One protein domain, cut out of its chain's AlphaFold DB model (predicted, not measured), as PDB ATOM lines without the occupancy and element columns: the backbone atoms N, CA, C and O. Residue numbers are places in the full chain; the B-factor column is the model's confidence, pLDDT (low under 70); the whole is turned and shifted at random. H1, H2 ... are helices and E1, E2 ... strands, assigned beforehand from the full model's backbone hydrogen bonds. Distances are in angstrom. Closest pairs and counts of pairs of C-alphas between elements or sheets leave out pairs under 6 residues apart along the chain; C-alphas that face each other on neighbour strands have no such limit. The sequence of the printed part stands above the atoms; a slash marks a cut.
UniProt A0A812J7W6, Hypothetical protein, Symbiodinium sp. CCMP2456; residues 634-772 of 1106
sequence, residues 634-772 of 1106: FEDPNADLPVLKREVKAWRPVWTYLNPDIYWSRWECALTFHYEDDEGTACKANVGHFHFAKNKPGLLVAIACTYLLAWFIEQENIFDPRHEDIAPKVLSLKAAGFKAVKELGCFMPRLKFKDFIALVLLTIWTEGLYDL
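AT A GLANCE: This is residues 634 to 772 of the 1106 residues of the protein "Hypothetical protein" of Symbiodinium sp. CCMP2456 (UniProt A0A812J7W6). A three-stranded sheet, E1 E2 E3, has the long helix H2 packed along one face; H3 and H4 pack on H2 beyond, so that H2 runs through the middle and joins them in a three-helix bundle. H1 only grazes the sheet at E1. The printed part has 139 residues with four named helices and three named strands, in the order H1 E1 E2 E3 H2 H3 H4; the sheet's order is E1 E2 E3, all antiparallel, and the class is mixed, helices and strands. The whole is compact, with a radius of gyration of the C-alphas of 15.3 A, and spans 53 by 35 by 21 A.

IN THESE COORDINATES: H1, residues 641 to 650, begins with C-alpha 641 at (111.484, 156.226, 145.894) and is 14.2 A long. E1 is residues 659 to 664, 15.9 A; E2 is 669 to 676, 23.2 A; E3 is 682 to 690, 24.3 A. H2, residues 696 to 715, is 29.1 A long, with C-alpha 696 at (108.625, 166.096, 143.209). H3, residues 726 to 747, measures 31.1 A. H4, residues 753 to 772, measures 28.8 A and ends with C-alpha 772 at (119.386, 171.527, 116.532).

HOW THE PARTS SIT: The strands form a meander, each the antiparallel neighbour of the one before. In the hairpin E1 and E2, N 661 and O 672 are 2.8 A apart, within hydrogen-bond range; in the hairpin E2 and E3, N 671 and O 688 are 2.8 A apart. H1 only grazes the sheet, with residues 645 to 649. H2 and H3 are on one face of the sheet E1 E2 E3, an arrangement of two layers, helices on one face of a sheet. H2 is over E2 and E3 at a height over the sheet of 8.5 A, along the strands, at 17 degrees to E2 on the local plane. H2, H3 and H4 form an up-and-down bundle, each running against the one before. H2 and H3 touch at a shallow tilt of 32 degrees, closest at the C-alphas of Cys 705 and Leu 733, 5.8 A. H3 and H4 touch at a steep tilt of 40 degrees, closest at the C-alphas of Ala 736 and Ile 764, 5.3 A. H4 is not on the sheet. In H2 every O i to N i+4 pair is within hydrogen-bond range; the counts are 4 of 6 in H1, 16 of 18 in H3 and 15 of 16 in H4.

THE WHOLE: The two C-alphas farthest apart are those of Glu 679 and Arg 750, 53.6 A. The printed part has no cut and no long link. Mean pLDDT of the printed part is 80.1; residues 634 to 639, 657, 746 to 754, 757 and 766 to 772 are under 70.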
ATOM      1  N   PHE A 634     103.036 156.153 140.012       66.81
ATOM      2  CA  PHE A 634     103.693 156.450 141.299       66.81
ATOM      3  C   PHE A 634     102.964 157.513 142.151       66.81
ATOM      4  O   PHE A 634     103.275 158.706 142.086       66.81
ATOM      5  N   GLU A 635     102.066 157.078 143.041       61.50
ATOM      6  CA  GLU A 635     101.316 157.954 143.963       61.50
ATOM      7  C   GLU A 635     102.209 158.766 144.936       61.50
ATOM      8  O   GLU A 635     102.088 160.000 145.031       61.50
ATOM      9  N   ASP A 636     103.155 158.133 145.653       63.88
ATOM     10  CA  ASP A 636     104.136 158.861 146.470       63.88
ATOM     11  C   ASP A 636     105.595 158.468 146.210       63.88
ATOM     12  O   ASP A 636     106.196 157.744 147.004       63.88
ATOM     13  N   PRO A 637     106.273 159.116 145.240       58.34
ATOM     14  CA  PRO A 637     107.718 158.981 145.025       58.34
ATOM     15  C   PRO A 637     108.635 159.436 146.192       58.34
ATOM     16  O   PRO A 637     109.828 159.632 145.975       58.34
ATOM     17  N   ASN A 638     108.148 159.601 147.434       58.25
ATOM     18  CA  ASN A 638     108.989 159.506 148.642       58.25
ATOM     19  C   ASN A 638     108.925 158.107 149.278       58.25
ATOM     20  O   ASN A 638     109.976 157.575 149.638       58.25
ATOM     21  N   ALA A 639     107.728 157.532 149.433       64.50
ATOM     22  CA  ALA A 639     107.530 156.145 149.854       64.50
ATOM     23  C   ALA A 639     108.067 155.167 148.797       64.50
ATOM     24  O   ALA A 639     108.869 154.288 149.115       64.50
ATOM     25  N   ASP A 640     107.718 155.414 147.535       76.12
ATOM     26  CA  ASP A 640     108.046 154.578 146.379       76.12
ATOM     27  C   ASP A 640     109.404 154.919 145.766       76.12
ATOM     28  O   ASP A 640     109.834 154.297 144.798       76.12
ATOM     29  N   LEU A 641     110.143 155.870 146.353       76.12
ATOM     30  CA  LEU A 641     111.484 156.226 145.894       76.12
ATOM     31  C   LEU A 641     112.408 154.994 145.751       76.12
ATOM     32  O   LEU A 641     113.119 154.925 144.754       76.12
ATOM     33  N   PRO A 642     112.428 153.993 146.659       80.12
ATOM     34  CA  PRO A 642     113.231 152.778 146.477       80.12
ATOM     35  C   PRO A 642     112.749 151.865 145.338       80.12
ATOM     36  O   PRO A 642     113.528 151.026 144.890       80.12
ATOM     37  N   VAL A 643     111.494 152.004 144.896       83.81
ATOM     38  CA  VAL A 643     110.929 151.304 143.734       83.81
ATOM     39  C   VAL A 643     111.327 152.051 142.468       83.81
ATOM     40  O   VAL A 643     112.067 151.489 141.674       83.81
ATOM     41  N   LEU A 644     111.011 153.345 142.344       81.56
ATOM     42  CA  LEU A 644     111.447 154.189 141.221       81.56
ATOM     43  C   LEU A 644     112.966 154.073 140.969       81.56
ATOM     44  O   LEU A 644     113.398 153.898 139.837       81.56
ATOM     45  N   LYS A 645     113.784 154.063 142.033       81.62
ATOM     46  CA  LYS A 645     115.245 153.846 141.964       81.62
ATOM     47  C   LYS A 645     115.672 152.457 141.475       81.62
ATOM     48  O   LYS A 645     116.789 152.319 140.982       81.62
ATOM     49  N   ARG A 646     114.846 151.426 141.671       84.38
ATOM     50  CA  ARG A 646     115.079 150.073 141.146       84.38
ATOM     51  C   ARG A 646     114.709 150.017 139.674       84.38
ATOM     52  O   ARG A 646     115.513 149.546 138.883       84.38
ATOM     53  N   GLU A 647     113.546 150.546 139.317       83.38
ATOM     54  CA  GLU A 647     113.016 150.457 137.959       83.38
ATOM     55  C   GLU A 647     113.818 151.340 136.995       83.38
ATOM     56  O   GLU A 647     114.286 150.840 135.984       83.38
ATOM     57  N   VAL A 648     114.165 152.578 137.368       80.56
ATOM     58  CA  VAL A 648     115.130 153.422 136.620       80.56
ATOM     59  C   VAL A 648     116.538 152.791 136.559       80.56
ATOM     60  O   VAL A 648     117.353 153.153 135.715       80.56
ATOM     61  N   LYS A 649     116.864 151.827 137.436       82.56
ATOM     62  CA  LYS A 649     118.112 151.046 137.346       82.56
ATOM     63  C   LYS A 649     117.982 149.776 136.490       82.56
ATOM     64  O   LYS A 649     118.997 149.329 135.965       82.56
ATOM     65  N   ALA A 650     116.782 149.219 136.333       81.69
ATOM     66  CA  ALA A 650     116.496 148.150 135.376       81.69
ATOM     67  C   ALA A 650     116.398 148.705 133.943       81.69
ATOM     68  O   ALA A 650     116.969 148.133 133.025       81.69
ATOM     69  N   TRP A 651     115.772 149.872 133.787       73.56
ATOM     70  CA  TRP A 651     115.653 150.658 132.555       73.56
ATOM     71  C   TRP A 651     116.918 151.461 132.225       73.56
ATOM     72  O   TRP A 651     116.842 152.635 131.865       73.56
ATOM     73  N   ARG A 652     118.102 150.871 132.390       74.62
ATOM     74  CA  ARG A 652     119.350 151.481 131.914       74.62
ATOM     75  C   ARG A 652     119.704 150.867 130.566       74.62
ATOM     76  O   ARG A 652     119.799 149.643 130.521       74.62
ATOM     77  N   PRO A 653     119.937 151.667 129.511       70.56
ATOM     78  CA  PRO A 653     120.495 151.119 128.287       70.56
ATOM     79  C   PRO A 653     121.873 150.525 128.604       70.56
ATOM     80  O   PRO A 653     122.681 151.129 129.318       70.56
ATOM     81  N   VAL A 654     122.104 149.302 128.134       73.19
ATOM     82  CA  VAL A 654     123.363 148.577 128.326       73.19
ATOM     83  C   VAL A 654     124.190 148.763 127.062       73.19
ATOM     84  O   VAL A 654     124.185 147.912 126.177       73.19
ATOM     85  N   TRP A 655     124.875 149.901 126.955       75.88
ATOM     86  CA  TRP A 655     125.800 150.116 125.846       75.88
ATOM     87  C   TRP A 655     127.031 149.218 126.010       75.88
ATOM     88  O   TRP A 655     127.527 148.993 127.117       75.88
ATOM     89  N   THR A 656     127.546 148.717 124.893       70.19
ATOM     90  CA  THR A 656     128.629 147.721 124.837       70.19
ATOM     91  C   THR A 656     129.960 148.203 125.420       70.19
ATOM     92  O   THR A 656     130.730 147.380 125.911       70.19
ATOM     93  N   TYR A 657     130.218 149.515 125.410       69.00
ATOM     94  CA  TYR A 657     131.496 150.117 125.830       69.00
ATOM     95  C   TYR A 657     131.365 151.148 126.963       69.00
ATOM     96  O   TYR A 657     132.363 151.586 127.529       69.00
ATOM     97  N   LEU A 658     130.136 151.534 127.315       71.50
ATOM     98  CA  LEU A 658     129.846 152.594 128.277       71.50
ATOM     99  C   LEU A 658     128.758 152.124 129.243       71.50
ATOM    100  O   LEU A 658     127.675 151.725 128.833       71.50
ATOM    101  N   ASN A 659     129.020 152.185 130.548       79.50
ATOM    102  CA  ASN A 659     128.040 151.793 131.564       79.50
ATOM    103  C   ASN A 659     127.472 153.036 132.281       79.50
ATOM    104  O   ASN A 659     128.185 153.639 133.095       79.50
ATOM    105  N   PRO A 660     126.205 153.433 132.030       81.62
ATOM    106  CA  PRO A 660     125.591 154.586 132.680       81.62
ATOM    107  C   PRO A 660     125.183 154.256 134.122       81.62
ATOM    108  O   PRO A 660     124.170 153.600 134.387       81.62
ATOM    109  N   ASP A 661     125.930 154.773 135.099       83.75
ATOM    110  CA  ASP A 661     125.481 154.814 136.491       83.75
ATOM    111  C   ASP A 661     124.758 156.138 136.758       83.75
ATOM    112  O   ASP A 661     125.354 157.129 137.183       83.75
ATOM    113  N   ILE A 662     123.443 156.141 136.502       85.19
ATOM    114  CA  ILE A 662     122.538 157.196 136.974       85.19
ATOM    115  C   ILE A 662     122.561 157.195 138.504       85.19
ATOM    116  O   ILE A 662     122.136 156.218 139.134       85.19
ATOM    117  N   TYR A 663     123.019 158.294 139.101       83.88
ATOM    118  CA  TYR A 663     123.023 158.500 140.542       83.88
ATOM    119  C   TYR A 663     122.176 159.713 140.924       83.88
ATOM    120  O   TYR A 663     122.106 160.722 140.231       83.88
ATOM    121  N   TRP A 664     121.511 159.608 142.066       83.88
ATOM    122  CA  TRP A 664     120.545 160.589 142.551       83.88
ATOM    123  C   TRP A 664     120.769 160.858 144.037       83.88
ATOM    124  O   TRP A 664     121.189 159.980 144.798       83.88
ATOM    125  N   SER A 665     120.428 162.060 144.484       80.62
ATOM    126  CA  SER A 665     120.350 162.374 145.909       80.62
ATOM    127  C   SER A 665     118.902 162.216 146.403       80.62
ATOM    128  O   SER A 665     118.250 161.194 146.155       80.62
ATOM    129  N   ARG A 666     118.396 163.213 147.133       75.31
ATOM    130  CA  ARG A 666     116.967 163.425 147.379       75.31
ATOM    131  C   ARG A 666     116.351 164.433 146.394       75.31
ATOM    132  O   ARG A 666     115.135 164.445 146.255       75.31
ATOM    133  N   TRP A 667     117.166 165.272 145.752       76.56
ATOM    134  CA  TRP A 667     116.713 166.420 144.946       76.56
ATOM    135  C   TRP A 667     117.512 166.628 143.649       76.56
ATOM    136  O   TRP A 667     117.207 167.532 142.880       76.56
ATOM    137  N   GLU A 668     118.560 165.836 143.437       82.50
ATOM    138  CA  GLU A 668     119.520 165.946 142.335       82.50
ATOM    139  C   GLU A 668     119.535 164.600 141.596       82.50
ATOM    140  O   GLU A 668     119.447 163.558 142.253       82.50
ATOM    141  N   CYS A 669     119.666 164.609 140.269       84.81
ATOM    142  CA  CYS A 669     119.931 163.422 139.448       84.81
ATOM    143  C   CYS A 669     121.119 163.718 138.525       84.81
ATOM    144  O   CYS A 669     121.279 164.853 138.082       84.81
ATOM    145  N   ALA A 670     121.985 162.746 138.278       83.88
ATOM    146  CA  ALA A 670     123.228 162.951 137.555       83.88
ATOM    147  C   ALA A 670     123.707 161.661 136.877       83.88
ATOM    148  O   ALA A 670     123.369 160.551 137.298       83.88
ATOM    149  N   LEU A 671     124.502 161.829 135.824       85.00
ATOM    150  CA  LEU A 671     124.966 160.768 134.946       85.00
ATOM    151  C   LEU A 671     126.482 160.604 135.080       85.00
ATOM    152  O   LEU A 671     127.257 161.434 134.600       85.00
ATOM    153  N   THR A 672     126.901 159.516 135.729       85.62
ATOM    154  CA  THR A 672     128.289 159.045 135.666       85.62
ATOM    155  C   THR A 672     128.417 157.936 134.638       85.62
ATOM    156  O   THR A 672     127.691 156.947 134.706       85.62
ATOM    157  N   PHE A 673     129.380 158.077 133.737       82.75
ATOM    158  CA  PHE A 673     129.792 157.026 132.819       82.75
ATOM    159  C   PHE A 673     130.950 156.249 133.440       82.75
ATOM    160  O   PHE A 673     131.933 156.838 133.898       82.75
ATOM    161  N   HIS A 674     130.821 154.927 133.465       80.94
ATOM    162  CA  HIS A 674     131.949 154.017 133.608       80.94
ATOM    163  C   HIS A 674     132.453 153.673 132.206       80.94
ATOM    164  O   HIS A 674     131.651 153.263 131.365       80.94
ATOM    165  N   TYR A 675     133.754 153.829 131.986       81.31
ATOM    166  CA  TYR A 675     134.432 153.544 130.723       81.31
ATOM    167  C   TYR A 675     135.828 152.993 131.021       81.31
ATOM    168  O   TYR A 675     136.361 153.236 132.106       81.31
ATOM    169  N   GLU A 676     136.413 152.249 130.093       80.31
ATOM    170  CA  GLU A 676     137.842 151.930 130.132       80.31
ATOM    171  C   GLU A 676     138.573 152.977 129.285       80.31
ATOM    172  O   GLU A 676     138.092 153.352 128.216       80.31
ATOM    173  N   ASP A 677     139.671 153.527 129.804       78.38
ATOM    174  CA  ASP A 677     140.535 154.441 129.050       78.38
ATOM    175  C   ASP A 677     141.514 153.679 128.136       78.38
ATOM    176  O   ASP A 677     141.578 152.448 128.162       78.38
ATOM    177  N   ASP A 678     142.293 154.404 127.326       77.31
ATOM    178  CA  ASP A 678     143.261 153.818 126.382       77.31
ATOM    179  C   ASP A 678     144.363 152.975 127.067       77.31
ATOM    180  O   ASP A 678     145.052 152.194 126.409       77.31
ATOM    181  N   GLU A 679     144.536 153.106 128.390       84.19
ATOM    182  CA  GLU A 679     145.446 152.285 129.202       84.19
ATOM    183  C   GLU A 679     144.768 151.006 129.745       84.19
ATOM    184  O   GLU A 679     145.406 150.206 130.435       84.19
ATOM    185  N   GLY A 680     143.481 150.791 129.445       83.12
ATOM    186  CA  GLY A 680     142.666 149.689 129.964       83.12
ATOM    187  C   GLY A 680     142.248 149.871 131.426       83.12
ATOM    188  O   GLY A 680     141.903 148.897 132.100       83.12
ATOM    189  N   THR A 681     142.304 151.095 131.961       85.25
ATOM    190  CA  THR A 681     141.913 151.383 133.343       85.25
ATOM    191  C   THR A 681     140.438 151.771 133.413       85.25
ATOM    192  O   THR A 681     139.967 152.670 132.718       85.25
ATOM    193  N   ALA A 682     139.687 151.105 134.296       84.81
ATOM    194  CA  ALA A 682     138.266 151.371 134.518       84.81
ATOM    195  C   ALA A 682     138.043 152.740 135.197       84.81
ATOM    196  O   ALA A 682     137.994 152.865 136.428       84.81
ATOM    197  N   CYS A 683     137.895 153.769 134.372       85.25
ATOM    198  CA  CYS A 683     137.694 155.156 134.747       85.25
ATOM    199  C   CYS A 683     136.213 155.508 134.981       85.25
ATOM    200  O   CYS A 683     135.276 154.785 134.627       85.25
ATOM    201  N   LYS A 684     135.991 156.660 135.628       89.38
ATOM    202  CA  LYS A 684     134.653 157.225 135.859       89.38
ATOM    203  C   LYS A 684     134.623 158.713 135.555       89.38
ATOM    204  O   LYS A 684     135.265 159.496 136.255       89.38
ATOM    205  N   ALA A 685     133.809 159.108 134.584       89.81
ATOM    206  CA  ALA A 685     133.541 160.507 134.274       89.81
ATOM    207  C   ALA A 685     132.140 160.903 134.755       89.81
ATOM    208  O   ALA A 685     131.174 160.162 134.581       89.81
ATOM    209  N   ASN A 686     132.020 162.087 135.359       88.88
ATOM    210  CA  ASN A 686     130.731 162.699 135.672       88.88
ATOM    211  C   ASN A 686     130.366 163.654 134.534       88.88
ATOM    212  O   ASN A 686     130.943 164.734 134.435       88.88
ATOM    213  N   VAL A 687     129.440 163.228 133.682       87.31
ATOM    214  CA  VAL A 687     129.167 163.868 132.388       87.31
ATOM    215  C   VAL A 687     128.101 164.956 132.506       87.31
ATOM    216  O   VAL A 687     128.152 165.971 131.818       87.31
ATOM    217  N   GLY A 688     127.163 164.812 133.443       86.81
ATOM    218  CA  GLY A 688     126.148 165.830 133.688       86.81
ATOM    219  C   GLY A 688     125.468 165.670 135.039       86.81
ATOM    220  O   GLY A 688     125.171 164.564 135.477       86.81
ATOM    221  N   HIS A 689     125.171 166.795 135.693       91.62
ATOM    222  CA  HIS A 689     124.334 166.840 136.892       91.62
ATOM    223  C   HIS A 689     123.139 167.769 136.664       91.62
ATOM    224  O   HIS A 689     123.308 168.900 136.206       91.62
ATOM    225  N   PHE A 690     121.945 167.320 137.033       92.12
ATOM    226  CA  PHE A 690     120.683 168.037 136.891       92.12
ATOM    227  C   PHE A 690     120.034 168.243 138.271       92.12
ATOM    228  O   PHE A 690     119.793 167.308 139.035       92.12
ATOM    229  N   HIS A 691     119.758 169.503 138.606       91.56
ATOM    230  CA  HIS A 691     119.039 169.899 139.817       91.56
ATOM    231  C   HIS A 691     118.219 171.146 139.504       91.56
ATOM    232  O   HIS A 691     118.769 172.240 139.354       91.56
ATOM    233  N   PHE A 692     116.903 170.970 139.441       88.00
ATOM    234  CA  PHE A 692     115.978 172.043 139.089       88.00
ATOM    235  C   PHE A 692     115.261 172.605 140.318       88.00
ATOM    236  O   PHE A 692     115.266 173.814 140.542       88.00
ATOM    237  N   ALA A 693     114.692 171.741 141.165       85.94
ATOM    238  CA  ALA A 693     113.983 172.158 142.372       85.94
ATOM    239  C   ALA A 693     113.928 171.058 143.443       85.94
ATOM    240  O   ALA A 693     113.919 169.865 143.152       85.94
ATOM    241  N   LYS A 694     113.807 171.472 144.711       85.50
ATOM    242  CA  LYS A 694     113.678 170.584 145.884       85.50
ATOM    243  C   LYS A 694     112.221 170.143 146.102       85.50
ATOM    244  O   LYS A 694     111.660 170.325 147.182       85.50
ATOM    245  N   ASN A 695     111.589 169.632 145.046       83.81
ATOM    246  CA  ASN A 695     110.198 169.169 145.006       83.81
ATOM    247  C   ASN A 695     110.063 167.917 144.103       83.81
ATOM    248  O   ASN A 695     111.035 167.513 143.468       83.81
ATOM    249  N   LYS A 696     108.876 167.282 144.063       79.44
ATOM    250  CA  LYS A 696     108.625 166.096 143.209       79.44
ATOM    251  C   LYS A 696     108.922 166.378 141.711       79.44
ATOM    252  O   LYS A 696     109.709 165.622 141.148       79.44
ATOM    253  N   PRO A 697     108.415 167.471 141.091       83.38
ATOM    254  CA  PRO A 697     108.748 167.853 139.711       83.38
ATOM    255  C   PRO A 697     110.245 167.921 139.405       83.38
ATOM    256  O   PRO A 697     110.704 167.316 138.443       83.38
ATOM    257  N   GLY A 698     111.022 168.623 140.235       86.94
ATOM    258  CA  GLY A 698     112.436 168.889 139.971       86.94
ATOM    259  C   GLY A 698     113.310 167.636 139.925       86.94
ATOM    260  O   GLY A 698     114.310 167.637 139.212       86.94
ATOM    261  N   LEU A 699     112.920 166.567 140.628       87.38
ATOM    262  CA  LEU A 699     113.586 165.265 140.547       87.38
ATOM    263  C   LEU A 699     113.208 164.501 139.268       87.38
ATOM    264  O   LEU A 699     114.080 163.905 138.643       87.38
ATOM    265  N   LEU A 700     111.938 164.536 138.861       86.62
ATOM    266  CA  LEU A 700     111.451 163.847 137.658       86.62
ATOM    267  C   LEU A 700     112.008 164.487 136.386       86.62
ATOM    268  O   LEU A 700     112.508 163.784 135.515       86.62
ATOM    269  N   VAL A 701     112.031 165.821 136.330       90.00
ATOM    270  CA  VAL A 701     112.680 166.564 135.243       90.00
ATOM    271  C   VAL A 701     114.193 166.297 135.225       90.00
ATOM    272  O   VAL A 701     114.776 166.140 134.158       90.00
ATOM    273  N   ALA A 702     114.844 166.137 136.385       90.06
ATOM    274  CA  ALA A 702     116.253 165.736 136.441       90.06
ATOM    275  C   ALA A 702     116.499 164.297 135.942       90.06
ATOM    276  O   ALA A 702     117.528 164.049 135.317       90.06
ATOM    277  N   ILE A 703     115.570 163.361 136.166       88.94
ATOM    278  CA  ILE A 703     115.612 162.010 135.578       88.94
ATOM    279  C   ILE A 703     115.400 162.086 134.056       88.94
ATOM    280  O   ILE A 703     116.205 161.532 133.313       88.94
ATOM    281  N   ALA A 704     114.400 162.837 133.585       89.31
ATOM    282  CA  ALA A 704     114.126 163.057 132.163       89.31
ATOM    283  C   ALA A 704     115.338 163.628 131.399       89.31
ATOM    284  O   ALA A 704     115.781 163.039 130.415       89.31
ATOM    285  N   CYS A 705     115.940 164.718 131.889       90.38
ATOM    286  CA  CYS A 705     117.156 165.291 131.300       90.38
ATOM    287  C   CYS A 705     118.348 164.318 131.342       90.38
ATOM    288  O   CYS A 705     119.178 164.337 130.439       90.38
ATOM    289  N   THR A 706     118.427 163.449 132.357       89.88
ATOM    290  CA  THR A 706     119.466 162.410 132.440       89.88
ATOM    291  C   THR A 706     119.300 161.355 131.341       89.88
ATOM    292  O   THR A 706     120.286 160.993 130.705       89.88
ATOM    293  N   TYR A 707     118.072 160.903 131.071       87.62
ATOM    294  CA  TYR A 707     117.788 159.958 129.984       87.62
ATOM    295  C   TYR A 707     117.988 160.562 128.593       87.62
ATOM    296  O   TYR A 707     118.568 159.911 127.733       87.62
ATOM    297  N   LEU A 708     117.564 161.807 128.370       88.62
ATOM    298  CA  LEU A 708     117.756 162.474 127.077       88.62
ATOM    299  C   LEU A 708     119.238 162.769 126.786       88.62
ATOM    300  O   LEU A 708     119.646 162.739 125.630       88.62
ATOM    301  N   LEU A 709     120.053 162.994 127.823       89.81
ATOM    302  CA  LEU A 709     121.510 163.085 127.691       89.81
ATOM    303  C   LEU A 709     122.144 161.727 127.356       89.81
ATOM    304  O   LEU A 709     123.024 161.661 126.504       89.81
ATOM    305  N   ALA A 710     121.692 160.657 128.015       87.25
ATOM    306  CA  ALA A 710     122.133 159.293 127.741       87.25
ATOM    307  C   ALA A 710     121.825 158.887 126.287       87.25
ATOM    308  O   ALA A 710     122.725 158.473 125.566       87.25
ATOM    309  N   TRP A 711     120.584 159.093 125.842       87.25
ATOM    310  CA  TRP A 711     120.151 158.797 124.475       87.25
ATOM    311  C   TRP A 711     120.887 159.641 123.421       87.25
ATOM    312  O   TRP A 711     121.275 159.111 122.391       87.25
ATOM    313  N   PHE A 712     121.155 160.926 123.683       89.50
ATOM    314  CA  PHE A 712     121.960 161.757 122.777       89.50
ATOM    315  C   PHE A 712     123.379 161.199 122.576       89.50
ATOM    316  O   PHE A 712     123.842 161.099 121.447       89.50
ATOM    317  N   ILE A 713     124.046 160.780 123.655       87.94
ATOM    318  CA  ILE A 713     125.400 160.198 123.599       87.94
ATOM    319  C   ILE A 713     125.416 158.873 122.813       87.94
ATOM    320  O   ILE A 713     126.383 158.592 122.112       87.94
ATOM    321  N   GLU A 714     124.330 158.101 122.876       86.94
ATOM    322  CA  GLU A 714     124.123 156.890 122.072       86.94
ATOM    323  C   GLU A 714     123.853 157.192 120.586       86.94
ATOM    324  O   GLU A 714     124.453 156.554 119.726       86.94
ATOM    325  N   GLN A 715     122.996 158.170 120.266       89.25
ATOM    326  CA  GLN A 715     122.679 158.540 118.875       89.25
ATOM    327  C   GLN A 715     123.879 159.136 118.129       89.25
ATOM    328  O   GLN A 715     124.135 158.756 116.990       89.25
ATOM    329  N   GLU A 716     124.638 160.023 118.777       91.50
ATOM    330  CA  GLU A 716     125.856 160.619 118.207       91.50
ATOM    331  C   GLU A 716     127.078 159.675 118.306       91.50
ATOM    332  O   GLU A 716     128.182 160.039 117.901       91.50
ATOM    333  N   ASN A 717     126.903 158.458 118.848       90.31
ATOM    334  CA  ASN A 717     127.939 157.428 119.000       90.31
ATOM    335  C   ASN A 717     129.205 157.934 119.737       90.31
ATOM    336  O   ASN A 717     130.341 157.649 119.350       90.31
ATOM    337  N   ILE A 718     129.006 158.728 120.793       88.31
ATOM    338  CA  ILE A 718     130.077 159.431 121.509       88.31
ATOM    339  C   ILE A 718     130.730 158.506 122.548       88.31
ATOM    340  O   ILE A 718     130.161 158.225 123.604       88.31
ATOM    341  N   PHE A 719     131.962 158.072 122.268       86.62
ATOM    342  CA  PHE A 719     132.729 157.186 123.153       86.62
ATOM    343  C   PHE A 719     133.462 157.909 124.295       86.62
ATOM    344  O   PHE A 719     133.517 157.380 125.404       86.62
ATOM    345  N   ASP A 720     134.016 159.108 124.061       86.88
ATOM    346  CA  ASP A 720     134.691 159.877 125.118       86.88
ATOM    347  C   ASP A 720     133.663 160.678 125.942       86.88
ATOM    348  O   ASP A 720     133.036 161.598 125.412       86.88
ATOM    349  N   PRO A 721     133.516 160.433 127.258       84.75
ATOM    350  CA  PRO A 721     132.665 161.248 128.127       84.75
ATOM    351  C   PRO A 721     133.118 162.717 128.293       84.75
ATOM    352  O   PRO A 721     132.482 163.466 129.039       84.75
ATOM    353  N   ARG A 722     134.212 163.140 127.645       86.50
ATOM    354  CA  ARG A 722     134.695 164.529 127.557       86.50
ATOM    355  C   ARG A 722     134.449 165.192 126.194       86.50
ATOM    356  O   ARG A 722     134.868 166.337 126.035       86.50
ATOM    357  N   HIS A 723     133.792 164.514 125.247       91.56
ATOM    358  CA  HIS A 723     133.519 165.041 123.902       91.56
ATOM    359  C   HIS A 723     132.841 166.418 123.948       91.56
ATOM    360  O   HIS A 723     131.948 166.656 124.770       91.56
ATOM    361  N   GLU A 724     133.267 167.326 123.067       91.44
ATOM    362  CA  GLU A 724     132.967 168.755 123.207       91.44
ATOM    363  C   GLU A 724     131.457 169.049 123.145       91.44
ATOM    364  O   GLU A 724     130.962 169.832 123.956       91.44
ATOM    365  N   ASP A 725     130.706 168.336 122.296       92.25
ATOM    366  CA  ASP A 725     129.249 168.479 122.109       92.25
ATOM    367  C   ASP A 725     128.400 168.113 123.333       92.25
ATOM    368  O   ASP A 725     127.258 168.573 123.478       92.25
ATOM    369  N   ILE A 726     128.943 167.322 124.266       89.88
ATOM    370  CA  ILE A 726     128.188 166.929 125.456       89.88
ATOM    371  C   ILE A 726     127.925 168.149 126.350       89.88
ATOM    372  O   ILE A 726     126.832 168.292 126.904       89.88
ATOM    373  N   ALA A 727     128.891 169.065 126.481       90.81
ATOM    374  CA  ALA A 727     128.746 170.236 127.344       90.81
ATOM    375  C   ALA A 727     127.637 171.208 126.862       90.81
ATOM    376  O   ALA A 727     126.785 171.567 127.687       90.81
ATOM    377  N   PRO A 728     127.545 171.579 125.566       93.19
ATOM    378  CA  PRO A 728     126.378 172.243 124.986       93.19
ATOM    379  C   PRO A 728     125.059 171.506 125.249       93.19
ATOM    380  O   PRO A 728     124.110 172.133 125.728       93.19
ATOM    381  N   LYS A 729     124.981 170.184 125.025       92.38
ATOM    382  CA  LYS A 729     123.724 169.441 125.232       92.38
ATOM    383  C   LYS A 729     123.297 169.413 126.705       92.38
ATOM    384  O   LYS A 729     122.117 169.597 127.002       92.38
ATOM    385  N   VAL A 730     124.239 169.287 127.647       90.81
ATOM    386  CA  VAL A 730     123.978 169.421 129.096       90.81
ATOM    387  C   VAL A 730     123.431 170.810 129.445       90.81
ATOM    388  O   VAL A 730     122.557 170.918 130.307       90.81
ATOM    389  N   LEU A 731     123.918 171.876 128.802       91.25
ATOM    390  CA  LEU A 731     123.430 173.242 129.020       91.25
ATOM    391  C   LEU A 731     122.034 173.467 128.416       91.25
ATOM    392  O   LEU A 731     121.173 174.010 129.111       91.25
ATOM    393  N   SER A 732     121.774 172.984 127.197       93.06
ATOM    394  CA  SER A 732     120.445 173.012 126.561       93.06
ATOM    395  C   SER A 732     119.408 172.245 127.396       93.06
ATOM    396  O   SER A 732     118.396 172.814 127.813       93.06
ATOM    397  N   LEU A 733     119.707 171.001 127.795       91.19
ATOM    398  CA  LEU A 733     118.830 170.200 128.661       91.19
ATOM    399  C   LEU A 733     118.612 170.841 130.042       91.19
ATOM    400  O   LEU A 733     117.539 170.685 130.628       91.19
ATOM    401  N   LYS A 734     119.582 171.608 130.565       91.38
ATOM    402  CA  LYS A 734     119.380 172.423 131.773       91.38
ATOM    403  C   LYS A 734     118.415 173.584 131.529       91.38
ATOM    404  O   LYS A 734     117.533 173.793 132.359       91.38
ATOM    405  N   ALA A 735     118.550 174.321 130.429       91.38
ATOM    406  CA  ALA A 735     117.637 175.413 130.093       91.38
ATOM    407  C   ALA A 735     116.193 174.901 129.925       91.38
ATOM    408  O   ALA A 735     115.287 175.385 130.609       91.38
ATOM    409  N   ALA A 736     116.006 173.849 129.122       90.62
ATOM    410  CA  ALA A 736     114.717 173.195 128.911       90.62
ATOM    411  C   ALA A 736     114.118 172.643 130.219       90.62
ATOM    412  O   ALA A 736     112.941 172.861 130.505       90.62
ATOM    413  N   GLY A 737     114.924 172.002 131.075       85.50
ATOM    414  CA  GLY A 737     114.463 171.502 132.373       85.50
ATOM    415  C   GLY A 737     114.044 172.607 133.357       85.50
ATOM    416  O   GLY A 737     113.046 172.459 134.067       85.50
ATOM    417  N   PHE A 738     114.737 173.755 133.377       88.19
ATOM    418  CA  PHE A 738     114.297 174.916 134.163       88.19
ATOM    419  C   PHE A 738     113.002 175.533 133.613       88.19
ATOM    420  O   PHE A 738     112.131 175.894 134.411       88.19
ATOM    421  N   LYS A 739     112.846 175.611 132.284       87.69
ATOM    422  CA  LYS A 739     111.608 176.054 131.623       87.69
ATOM    423  C   LYS A 739     110.434 175.134 131.982       87.69
ATOM    424  O   LYS A 739     109.457 175.602 132.565       87.69
ATOM    425  N   ALA A 740     110.588 173.822 131.798       85.88
ATOM    426  CA  ALA A 740     109.581 172.818 132.142       85.88
ATOM    427  C   ALA A 740     109.171 172.859 133.630       85.88
ATOM    428  O   ALA A 740     107.981 172.823 133.941       85.88
ATOM    429  N   VAL A 741     110.115 173.003 134.574       84.19
ATOM    430  CA  VAL A 741     109.778 173.133 136.011       84.19
ATOM    431  C   VAL A 741     109.062 174.451 136.332       84.19
ATOM    432  O   VAL A 741     108.212 174.464 137.223       84.19
ATOM    433  N   LYS A 742     109.369 175.548 135.629       86.31
ATOM    434  CA  LYS A 742     108.688 176.843 135.797       86.31
ATOM    435  C   LYS A 742     107.250 176.794 135.269       86.31
ATOM    436  O   LYS A 742     106.337 177.232 135.961       86.31
ATOM    437  N   GLU A 743     107.064 176.262 134.065       83.62
ATOM    438  CA  GLU A 743     105.782 176.255 133.354       83.62
ATOM    439  C   GLU A 743     104.856 175.162 133.904       83.62
ATOM    440  O   GLU A 743     103.793 175.457 134.450       83.62
ATOM    441  N   LEU A 744     105.292 173.902 133.901       78.69
ATOM    442  CA  LEU A 744     104.479 172.769 134.362       78.69
ATOM    443  C   LEU A 744     104.341 172.728 135.894       78.69
ATOM    444  O   LEU A 744     103.384 172.165 136.430       78.69
ATOM    445  N   GLY A 745     105.241 173.402 136.620       74.38
ATOM    446  CA  GLY A 745     105.167 173.564 138.072       74.38
ATOM    447  C   GLY A 745     103.915 174.298 138.568       74.38
ATOM    448  O   GLY A 745     103.517 174.074 139.713       74.38
ATOM    449  N   CYS A 746     103.262 175.119 137.734       69.56
ATOM    450  CA  CYS A 746     101.991 175.764 138.088       69.56
ATOM    451  C   CYS A 746     100.752 174.896 137.776       69.56
ATOM    452  O   CYS A 746      99.737 175.021 138.463       69.56
ATOM    453  N   PHE A 747     100.852 173.960 136.823       65.31
ATOM    454  CA  PHE A 747      99.780 173.023 136.447       65.31
ATOM    455  C   PHE A 747      99.746 171.739 137.299       65.31
ATOM    456  O   PHE A 747      98.738 171.034 137.316       65.31
ATOM    457  N   MET A 748     100.803 171.470 138.072       60.03
ATOM    458  CA  MET A 748     100.916 170.358 139.035       60.03
ATOM    459  C   MET A 748      99.700 170.087 139.954       60.03
ATOM    460  O   MET A 748      99.512 168.930 140.317       60.03
ATOM    461  N   PRO A 749      98.865 171.066 140.367       56.28
ATOM    462  CA  PRO A 749      97.644 170.785 141.131       56.28
ATOM    463  C   PRO A 749      96.469 170.223 140.305       56.28
ATOM    464  O   PRO A 749      95.394 170.036 140.872       56.28
ATOM    465  N   ARG A 750      96.621 170.057 138.980       53.53
ATOM    466  CA  ARG A 750      95.523 169.775 138.033       53.53
ATOM    467  C   ARG A 750      95.784 168.635 137.036       53.53
ATOM    468  O   ARG A 750      94.815 168.037 136.584       53.53
ATOM    469  N   LEU A 751      97.037 168.348 136.677       59.12
ATOM    470  CA  LEU A 751      97.401 167.272 135.734       59.12
ATOM    471  C   LEU A 751      97.538 165.911 136.443       59.12
ATOM    472  O   LEU A 751      98.028 165.872 137.575       59.12
ATOM    473  N   LYS A 752      97.194 164.792 135.777       69.94
ATOM    474  CA  LYS A 752      97.624 163.464 136.256       69.94
ATOM    475  C   LYS A 752      99.141 163.324 136.069       69.94
ATOM    476  O   LYS A 752      99.756 164.007 135.249       69.94
ATOM    477  N   PHE A 753      99.767 162.433 136.836       61.25
ATOM    478  CA  PHE A 753     101.228 162.280 136.851       61.25
ATOM    479  C   PHE A 753     101.795 161.835 135.490       61.25
ATOM    480  O   PHE A 753     102.816 162.360 135.046       61.25
ATOM    481  N   LYS A 754     101.077 160.943 134.794       65.19
ATOM    482  CA  LYS A 754     101.350 160.531 133.410       65.19
ATOM    483  C   LYS A 754     101.341 161.723 132.448       65.19
ATOM    484  O   LYS A 754     102.313 161.925 131.728       65.19
ATOM    485  N   ASP A 755     100.292 162.545 132.492       71.06
ATOM    486  CA  ASP A 755     100.136 163.728 131.633       71.06
ATOM    487  C   ASP A 755     101.237 164.760 131.907       71.06
ATOM    488  O   ASP A 755     101.810 165.321 130.978       71.06
ATOM    489  N   PHE A 756     101.580 164.974 133.182       71.75
ATOM    490  CA  PHE A 756     102.691 165.836 133.584       71.75
ATOM    491  C   PHE A 756     104.033 165.336 133.030       71.75
ATOM    492  O   PHE A 756     104.810 166.144 132.528       71.75
ATOM    493  N   ILE A 757     104.315 164.029 133.085       69.00
ATOM    494  CA  ILE A 757     105.553 163.459 132.528       69.00
ATOM    495  C   ILE A 757     105.559 163.521 130.995       69.00
ATOM    496  O   ILE A 757     106.585 163.875 130.418       69.00
ATOM    497  N   ALA A 758     104.426 163.257 130.340       72.00
ATOM    498  CA  ALA A 758     104.285 163.408 128.895       72.00
ATOM    499  C   ALA A 758     104.506 164.867 128.452       72.00
ATOM    500  O   ALA A 758     105.246 165.098 127.503       72.00
ATOM    501  N   LEU A 759     103.958 165.850 129.176       73.38
ATOM    502  CA  LEU A 759     104.221 167.277 128.953       73.38
ATOM    503  C   LEU A 759     105.682 167.654 129.234       73.38
ATOM    504  O   LEU A 759     106.280 168.342 128.418       73.38
ATOM    505  N   VAL A 760     106.286 167.181 130.332       74.50
ATOM    506  CA  VAL A 760     107.715 167.405 130.632       74.50
ATOM    507  C   VAL A 760     108.588 166.918 129.481       74.50
ATOM    508  O   VAL A 760     109.464 167.651 129.024       74.50
ATOM    509  N   LEU A 761     108.361 165.688 129.021       74.19
ATOM    510  CA  LEU A 761     109.179 165.082 127.981       74.19
ATOM    511  C   LEU A 761     108.892 165.699 126.615       74.19
ATOM    512  O   LEU A 761     109.849 165.995 125.914       74.19
ATOM    513  N   LEU A 762     107.635 166.012 126.284       76.50
ATOM    514  CA  LEU A 762     107.296 166.749 125.068       76.50
ATOM    515  C   LEU A 762     107.966 168.128 125.049       76.50
ATOM    516  O   LEU A 762     108.674 168.418 124.097       76.50
ATOM    517  N   THR A 763     107.833 168.942 126.105       75.38
ATOM    518  CA  THR A 763     108.458 170.275 126.180       75.38
ATOM    519  C   THR A 763     109.981 170.202 126.057       75.38
ATOM    520  O   THR A 763     110.570 170.991 125.325       75.38
ATOM    521  N   ILE A 764     110.647 169.259 126.734       75.31
ATOM    522  CA  ILE A 764     112.113 169.138 126.646       75.31
ATOM    523  C   ILE A 764     112.545 168.578 125.282       75.31
ATOM    524  O   ILE A 764     113.594 168.970 124.776       75.31
ATOM    525  N   TRP A 765     111.751 167.697 124.670       74.38
ATOM    526  CA  TRP A 765     112.044 167.095 123.368       74.38
ATOM    527  C   TRP A 765     111.824 168.073 122.213       74.38
ATOM    528  O   TRP A 765     112.700 168.183 121.360       74.38
ATOM    529  N   THR A 766     110.727 168.840 122.208       68.75
ATOM    530  CA  THR A 766     110.474 169.859 121.179       68.75
ATOM    531  C   THR A 766     111.524 170.958 121.234       68.75
ATOM    532  O   THR A 766     112.162 171.234 120.227       68.75
ATOM    533  N   GLU A 767     111.768 171.548 122.409       66.69
ATOM    534  CA  GLU A 767     112.744 172.639 122.557       66.69
ATOM    535  C   GLU A 767     114.174 172.126 122.304       66.69
ATOM    536  O   GLU A 767     114.934 172.729 121.551       66.69
ATOM    537  N   GLY A 768     114.520 170.954 122.854       60.56
ATOM    538  CA  GLY A 768     115.841 170.330 122.725       60.56
ATOM    539  C   GLY A 768     116.164 169.711 121.356       60.56
ATOM    540  O   GLY A 768     117.293 169.232 121.181       60.56
ATOM    541  N   LEU A 769     115.208 169.705 120.416       54.19
ATOM    542  CA  LEU A 769     115.410 169.421 118.987       54.19
ATOM    543  C   LEU A 769     115.302 170.672 118.105       54.19
ATOM    544  O   LEU A 769     116.018 170.754 117.108       54.19
ATOM    545  N   TYR A 770     114.449 171.643 118.445       50.72
ATOM    546  CA  TYR A 770     114.247 172.838 117.617       50.72
ATOM    547  C   TYR A 770     115.554 173.632 117.447       50.72
ATOM    548  O   TYR A 770     115.919 173.977 116.321       50.72
ATOM    549  N   ASP A 771     116.323 173.779 118.536       53.19
ATOM    550  CA  ASP A 771     117.673 174.369 118.544       53.19
ATOM    551  C   ASP A 771     118.662 173.645 117.602       53.19
ATOM    552  O   ASP A 771     119.554 174.274 117.036       53.19
ATOM    553  N   LEU A 772     118.514 172.327 117.406       42.41
ATOM    554  CA  LEU A 772     119.386 171.527 116.532       42.41
ATOM    555  C   LEU A 772     119.069 171.751 115.048       42.41
ATOM    556  O   LEU A 772     119.978 171.814 114.225       42.41
TER     557      LEU A 772